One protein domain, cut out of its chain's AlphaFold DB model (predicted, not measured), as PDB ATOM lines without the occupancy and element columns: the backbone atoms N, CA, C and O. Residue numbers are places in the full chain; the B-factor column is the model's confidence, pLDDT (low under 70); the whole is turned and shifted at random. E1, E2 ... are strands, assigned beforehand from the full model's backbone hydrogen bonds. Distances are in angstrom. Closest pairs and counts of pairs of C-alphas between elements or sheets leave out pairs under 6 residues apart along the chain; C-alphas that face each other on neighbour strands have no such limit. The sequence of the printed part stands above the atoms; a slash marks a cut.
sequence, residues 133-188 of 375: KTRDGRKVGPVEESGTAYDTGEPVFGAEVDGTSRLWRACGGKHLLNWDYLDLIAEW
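This is residues 133 to 188 of the 375 residues of an uncharacterized protein of Pseudaminobacter arsenicus (UniProt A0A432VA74). With little regular structure, the domain is a three-stranded wall, E1 to E3, from whose last strand a long loop, residues 170 to 183, leads to the short strand E4, paired with residues 133 to 134. The printed part has 56 residues, 22 in four named strands, E1 to E4, with no named helix: all strand. E1 - E2 - E3 is an antiparallel meander, each strand neighbouring the one before. It is compact, radius of gyration of the C-alphas 10.2 A, spanning 28 by 18 by 17 A.

E1, residues 144 to 148, begins at C-alpha (191.879, 195.238, 202.215) and spans 12.1 A. E2, 155 to 161, spans 19.0 A; E3, 164 to 169, 16.8 A; E4, 184 to 187, 7.8 A, ending at C-alpha (184.794, 188.643, 191.757).

Hairpin E1 and E2 stands at 134 degrees; N 144 and O 158 are 2.8 A apart. Hairpin E2 and E3 stands at 150 degrees; N 157 and O 168 are 2.8 A apart. E4 pairs with no named strand and is apart from E1 and E2.

The farthest C-alphas, Gly 137 and Gly 153, are 28.1 A apart. The printed part has no cut; link E3 to E4 is long. Residues 152 and 171 to 172 have pLDDT under 70.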
ATOM      1  N   LYS A 133     181.773 192.192 193.007       84.44
ATOM      2  CA  LYS A 133     180.441 192.660 192.654       84.44
ATOM      3  C   LYS A 133     179.495 192.420 193.818       84.44
ATOM      4  O   LYS A 133     179.368 191.282 194.276       84.44
ATOM      5  N   THR A 134     178.807 193.464 194.266       85.31
ATOM      6  CA  THR A 134     177.708 193.330 195.231       85.31
ATOM      7  C   THR A 134     176.482 192.705 194.579       85.31
ATOM      8  O   THR A 134     176.326 192.700 193.354       85.31
ATOM      9  N   ARG A 135     175.553 192.222 195.401       78.81
ATOM     10  CA  ARG A 135     174.270 191.673 194.956       78.81
ATOM     11  C   ARG A 135     173.443 192.669 194.138       78.81
ATOM     12  O   ARG A 135     172.755 192.250 193.213       78.81
ATOM     13  N   ASP A 136     173.534 193.962 194.442       77.25
ATOM     14  CA  ASP A 136     172.888 195.034 193.671       77.25
ATOM     15  C   ASP A 136     173.706 195.542 192.468       77.25
ATOM     16  O   ASP A 136     173.274 196.443 191.752       77.25
ATOM     17  N   GLY A 137     174.858 194.925 192.197       77.06
ATOM     18  CA  GLY A 137     175.621 195.112 190.969       77.06
ATOM     19  C   GLY A 137     176.700 196.192 191.005       77.06
ATOM     20  O   GLY A 137     177.313 196.438 189.966       77.06
ATOM     21  N   ARG A 138     176.970 196.799 192.163       82.44
ATOM     22  CA  ARG A 138     178.062 197.765 192.346       82.44
ATOM     23  C   ARG A 138     179.421 197.068 192.403       82.44
ATOM     24  O   ARG A 138     179.539 195.916 192.823       82.44
ATOM     25  N   LYS A 139     180.451 197.793 191.971       88.56
ATOM     26  CA  LYS A 139     181.850 197.376 192.074       88.56
ATOM     27  C   LYS A 139     182.386 197.752 193.455       88.56
ATOM     28  O   LYS A 139     182.208 198.885 193.890       88.56
ATOM     29  N   VAL A 140     183.042 196.808 194.118       87.56
ATOM     30  CA  VAL A 140     183.621 196.952 195.457       87.56
ATOM     31  C   VAL A 140     185.085 196.578 195.402       87.56
ATOM     32  O   VAL A 140     185.423 195.506 194.916       87.56
ATOM     33  N   GLY A 141     185.950 197.440 195.911       88.31
ATOM     34  CA  GLY A 141     187.369 197.160 196.056       88.31
ATOM     35  C   GLY A 141     188.267 198.286 195.532       88.31
ATOM     36  O   GLY A 141     187.752 199.297 195.050       88.31
ATOM     37  N   PRO A 142     189.597 198.110 195.601       90.62
ATOM     38  CA  PRO A 142     190.266 196.905 196.092       90.62
ATOM     39  C   PRO A 142     189.937 196.669 197.570       90.62
ATOM     40  O   PRO A 142     189.873 197.613 198.350       90.62
ATOM     41  N   VAL A 143     189.619 195.428 197.933       87.44
ATOM     42  CA  VAL A 143     189.333 195.093 199.336       87.44
ATOM     43  C   VAL A 143     190.639 194.893 200.102       87.44
ATOM     44  O   VAL A 143     191.593 194.337 199.568       87.44
ATOM     45  N   GLU A 144     190.699 195.322 201.351       89.75
ATOM     46  CA  GLU A 144     191.879 195.238 202.215       89.75
ATOM     47  C   GLU A 144     191.555 194.424 203.463       89.75
ATOM     48  O   GLU A 144     190.413 194.400 203.907       89.75
ATOM     49  N   GLU A 145     192.531 193.742 204.054       87.81
ATOM     50  CA  GLU A 145     192.307 193.061 205.330       87.81
ATOM     51  C   GLU A 145     192.081 194.099 206.441       87.81
ATOM     52  O   GLU A 145     192.888 195.005 206.638       87.81
ATOM     53  N   SER A 146     190.966 193.985 207.161       84.62
ATOM     54  CA  SER A 146     190.509 194.994 208.126       84.62
ATOM     55  C   SER A 146     190.389 194.455 209.558       84.62
ATOM     56  O   SER A 146     189.863 195.146 210.433       84.62
ATOM     57  N   GLY A 147     190.877 193.236 209.815       83.62
ATOM     58  CA  GLY A 147     190.887 192.597 211.133       83.62
ATOM     59  C   GLY A 147     190.025 191.339 211.189       83.62
ATOM     60  O   GLY A 147     189.926 190.604 210.209       83.62
ATOM     61  N   THR A 148     189.394 191.086 212.338       83.94
ATOM     62  CA  THR A 148     188.522 189.922 212.552       83.94
ATOM     63  C   THR A 148     187.127 190.332 213.013       83.94
ATOM     64  O   THR A 148     186.943 191.329 213.715       83.94
ATOM     65  N   ALA A 149     186.119 189.568 212.606       75.81
ATOM     66  CA  ALA A 149     184.746 189.752 213.036       75.81
ATOM     67  C   ALA A 149     184.618 189.403 214.527       75.81
ATOM     68  O   ALA A 149     185.027 188.328 214.964       75.81
ATOM     69  N   TYR A 150     184.022 190.302 215.312       72.06
ATOM     70  CA  TYR A 150     183.919 190.158 216.771       72.06
ATOM     71  C   TYR A 150     183.069 188.956 217.221       72.06
ATOM     72  O   TYR A 150     183.182 188.516 218.361       72.06
ATOM     73  N   ASP A 151     182.191 188.456 216.352       70.31
ATOM     74  CA  ASP A 151     181.225 187.396 216.642       70.31
ATOM     75  C   ASP A 151     181.747 185.988 216.324       70.31
ATOM     76  O   ASP A 151     181.334 185.013 216.943       70.31
ATOM     77  N   THR A 152     182.644 185.877 215.349       67.75
ATOM     78  CA  THR A 152     183.069 184.602 214.752       67.75
ATOM     79  C   THR A 152     184.584 184.424 214.741       67.75
ATOM     80  O   THR A 152     185.060 183.311 214.527       67.75
ATOM     81  N   GLY A 153     185.352 185.495 214.969       71.75
ATOM     82  CA  GLY A 153     186.811 185.509 214.840       71.75
ATOM     83  C   GLY A 153     187.304 185.386 213.395       71.75
ATOM     84  O   GLY A 153     188.502 185.245 213.167       71.75
ATOM     85  N   GLU A 154     186.394 185.421 212.418       75.12
ATOM     86  CA  GLU A 154     186.704 185.281 210.999       75.12
ATOM     87  C   GLU A 154     187.426 186.527 210.465       75.12
ATOM     88  O   GLU A 154     187.041 187.636 210.847       75.12
ATOM     89  N   PRO A 155     188.419 186.398 209.563       79.69
ATOM     90  CA  PRO A 155     188.989 187.553 208.881       79.69
ATOM     91  C   PRO A 155     187.911 188.377 208.168       79.69
ATOM     92  O   PRO A 155     187.004 187.841 207.523       79.69
ATOM     93  N   VAL A 156     188.015 189.698 208.282       88.06
ATOM     94  CA  VAL A 156     187.146 190.639 207.577       88.06
ATOM     95  C   VAL A 156     187.954 191.477 206.610       88.06
ATOM     96  O   VAL A 156     189.074 191.895 206.897       88.06
ATOM     97  N   PHE A 157     187.341 191.756 205.471       91.94
ATOM     98  CA  PHE A 157     187.898 192.599 204.433       91.94
ATOM     99  C   PHE A 157     187.093 193.886 204.330       91.94
ATOM    100  O   PHE A 157     185.863 193.850 204.384       91.94
ATOM    101  N   GLY A 158     187.778 195.016 204.205       90.31
ATOM    102  CA  GLY A 158     187.198 196.342 204.107       90.31
ATOM    103  C   GLY A 158     187.430 196.989 202.750       90.31
ATOM    104  O   GLY A 158     188.455 196.775 202.117       90.31
ATOM    105  N   ALA A 159     186.470 197.784 202.298       91.50
ATOM    106  CA  ALA A 159     186.603 198.650 201.129       91.50
ATOM    107  C   ALA A 159     185.632 199.821 201.246       91.50
ATOM    108  O   ALA A 159     184.594 199.733 201.911       91.50
ATOM    109  N   GLU A 160     185.954 200.916 200.569       88.12
ATOM    110  CA  GLU A 160     185.054 202.055 200.466       88.12
ATOM    111  C   GLU A 160     183.961 201.786 199.425       88.12
ATOM    112  O   GLU A 160     184.233 201.398 198.289       88.12
ATOM    113  N   VAL A 161     182.704 201.993 199.822       82.38
ATOM    114  CA  VAL A 161     181.535 201.938 198.937       82.38
ATOM    115  C   VAL A 161     180.679 203.158 199.224       82.38
ATOM    116  O   VAL A 161     180.205 203.336 200.348       82.38
ATOM    117  N   ASP A 162     180.489 203.996 198.207       80.25
ATOM    118  CA  ASP A 162     179.727 205.248 198.285       80.25
ATOM    119  C   ASP A 162     180.207 206.180 199.418       80.25
ATOM    120  O   ASP A 162     179.410 206.678 200.215       80.25
ATOM    121  N   GLY A 163     181.524 206.383 199.549       77.19
ATOM    122  CA  GLY A 163     182.092 207.266 200.577       77.19
ATOM    123  C   GLY A 163     182.098 206.682 201.992       77.19
ATOM    124  O   GLY A 163     182.422 207.383 202.946       77.19
ATOM    125  N   THR A 164     181.688 205.419 202.163       83.06
ATOM    126  CA  THR A 164     181.608 204.766 203.473       83.06
ATOM    127  C   THR A 164     182.437 203.491 203.491       83.06
ATOM    128  O   THR A 164     182.275 202.636 202.621       83.06
ATOM    129  N   SER A 165     183.274 203.320 204.516       87.25
ATOM    130  CA  SER A 165     183.973 202.054 204.748       87.25
ATOM    131  C   SER A 165     182.970 200.953 205.102       87.25
ATOM    132  O   SER A 165     182.119 201.112 205.985       87.25
ATOM    133  N   ARG A 166     183.035 199.846 204.368       91.44
ATOM    134  CA  ARG A 166     182.188 198.661 204.528       91.44
ATOM    135  C   ARG A 166     183.069 197.450 204.781       91.44
ATOM    136  O   ARG A 166     184.210 197.427 204.336       91.44
ATOM    137  N   LEU A 167     182.526 196.460 205.489       91.06
ATOM    138  CA  LEU A 167     183.245 195.254 205.900       91.06
ATOM    139  C   LEU A 167     182.495 194.007 205.442       91.06
ATOM    140  O   LEU A 167     181.272 193.923 205.593       91.06
ATOM    141  N   TRP A 168     183.234 193.017 204.954       90.50
ATOM    142  CA  TRP A 168     182.713 191.720 204.545       90.50
ATOM    143  C   TRP A 168     183.515 190.588 205.159       90.50
ATOM    144  O   TRP A 168     184.720 190.693 205.369       90.50
ATOM    145  N   ARG A 169     182.827 189.487 205.425       85.75
ATOM    146  CA  ARG A 169     183.425 188.245 205.901       85.75
ATOM    147  C   ARG A 169     184.179 187.546 204.772       85.75
ATOM    148  O   ARG A 169     183.673 187.476 203.650       85.75
ATOM    149  N   ALA A 170     185.369 187.036 205.084       77.00
ATOM    150  CA  ALA A 170     186.259 186.340 204.156       77.00
ATOM    151  C   ALA A 170     185.569 185.215 203.368       77.00
ATOM    152  O   ALA A 170     185.828 185.027 202.178       77.00
ATOM    153  N   CYS A 171     184.685 184.481 204.032       69.75
ATOM    154  CA  CYS A 171     183.989 183.316 203.532       69.75
ATOM    155  C   CYS A 171     182.557 183.684 203.131       69.75
ATOM    156  O   CYS A 171     181.706 184.040 203.948       69.75
ATOM    157  N   GLY A 172     182.261 183.540 201.841       66.12
ATOM    158  CA  GLY A 172     180.907 183.679 201.311       66.12
ATOM    159  C   GLY A 172     180.451 185.119 201.083       66.12
ATOM    160  O   GLY A 172     179.288 185.317 200.736       66.12
ATOM    161  N   GLY A 173     181.332 186.114 201.252       75.75
ATOM    162  CA  GLY A 173     181.077 187.480 200.787       75.75
ATOM    163  C   GLY A 173     180.052 188.273 201.600       75.75
ATOM    164  O   GLY A 173     179.558 189.294 201.126       75.75
ATOM    165  N   LYS A 174     179.680 187.814 202.799       83.94
ATOM    166  CA  LYS A 174     178.604 188.431 203.590       83.94
ATOM    167  C   LYS A 174     179.021 189.773 204.177       83.94
ATOM    168  O   LYS A 174     180.070 189.862 204.812       83.94
ATOM    169  N   HIS A 175     178.180 190.796 204.022       88.06
ATOM    170  CA  HIS A 175     178.402 192.079 204.696       88.06
ATOM    171  C   HIS A 175     178.311 191.897 206.218       88.06
ATOM    172  O   HIS A 175     177.382 191.254 206.707       88.06
ATOM    173  N   LEU A 176     179.239 192.488 206.974       83.44
ATOM    174  CA  LEU A 176     179.377 192.256 208.418       83.44
ATOM    175  C   LEU A 176     178.111 192.631 209.210       83.44
ATOM    176  O   LEU A 176     177.782 191.979 210.193       83.44
ATOM    177  N   LEU A 177     177.358 193.639 208.753       80.06
ATOM    178  CA  LEU A 177     176.076 194.045 209.355       80.06
ATOM    179  C   LEU A 177     174.848 193.321 208.765       80.06
ATOM    180  O   LEU A 177     173.724 193.772 208.967       80.06
ATOM    181  N   ASN A 178     175.038 192.227 208.015       79.44
ATOM    182  CA  ASN A 178     173.978 191.439 207.362       79.44
ATOM    183  C   ASN A 178     173.055 192.259 206.440       79.44
ATOM    184  O   ASN A 178     171.848 192.039 206.364       79.44
ATOM    185  N   TRP A 179     173.627 193.221 205.720       80.38
ATOM    186  CA  TRP A 179     172.910 193.954 204.684       80.38
ATOM    187  C   TRP A 179     173.033 193.203 203.363       80.38
ATOM    188  O   TRP A 179     173.983 193.408 202.617       80.38
ATOM    189  N   ASP A 180     172.063 192.332 203.082       74.88
ATOM    190  CA  ASP A 180     172.127 191.368 201.971       74.88
ATOM    191  C   ASP A 180     172.352 192.004 200.584       74.88
ATOM    192  O   ASP A 180     172.912 191.364 199.691       74.88
ATOM    193  N   TYR A 181     171.938 193.260 200.379       75.12
ATOM    194  CA  TYR A 181     172.161 193.990 199.121       75.12
ATOM    195  C   TYR A 181     173.637 194.356 198.893       75.12
ATOM    196  O   TYR A 181     174.058 194.537 197.750       75.12
ATOM    197  N   LEU A 182     174.426 194.420 199.968       83.56
ATOM    198  CA  LEU A 182     175.867 194.643 199.944       83.56
ATOM    199  C   LEU A 182     176.671 193.345 199.907       83.56
ATOM    200  O   LEU A 182     177.888 193.428 199.806       83.56
ATOM    201  N   ASP A 183     176.048 192.165 199.976       85.25
ATOM    202  CA  ASP A 183     176.776 190.900 199.849       85.25
ATOM    203  C   ASP A 183     177.586 190.863 198.555       85.25
ATOM    204  O   ASP A 183     177.057 191.163 197.484       85.25
ATOM    205  N   LEU A 184     178.834 190.421 198.642       84.44
ATOM    206  CA  LEU A 184     179.653 190.131 197.477       84.44
ATOM    207  C   LEU A 184     179.220 188.782 196.900       84.44
ATOM    208  O   LEU A 184     179.145 187.781 197.611       84.44
ATOM    209  N   ILE A 185     178.903 188.765 195.606       81.75
ATOM    210  CA  ILE A 185     178.350 187.585 194.921       81.75
ATOM    211  C   ILE A 185     179.277 187.016 193.845       81.75
ATOM    212  O   ILE A 185     179.089 185.878 193.426       81.75
ATOM    213  N   ALA A 186     180.255 187.798 193.390       80.19
ATOM    214  CA  ALA A 186     181.254 187.387 192.411       80.19
ATOM    215  C   ALA A 186     182.479 188.302 192.490       80.19
ATOM    216  O   ALA A 186     182.366 189.461 192.894       80.19
ATOM    217  N   GLU A 187     183.636 187.803 192.068       82.94
ATOM    218  CA  GLU A 187     184.794 188.643 191.757       82.94
ATOM    219  C   GLU A 187     184.493 189.481 190.502       82.94
ATOM    220  O   GLU A 187     183.833 189.016 189.568       82.94
ATOM    221  N   TRP A 188     184.913 190.744 190.496       79.62
ATOM    222  CA  TRP A 188     184.752 191.637 189.356       79.62
ATOM    223  C   TRP A 188     185.923 191.411 188.394       79.62
ATOM    224  O   TRP A 188     187.065 191.626 188.802       79.62
TER     225      TRP A 188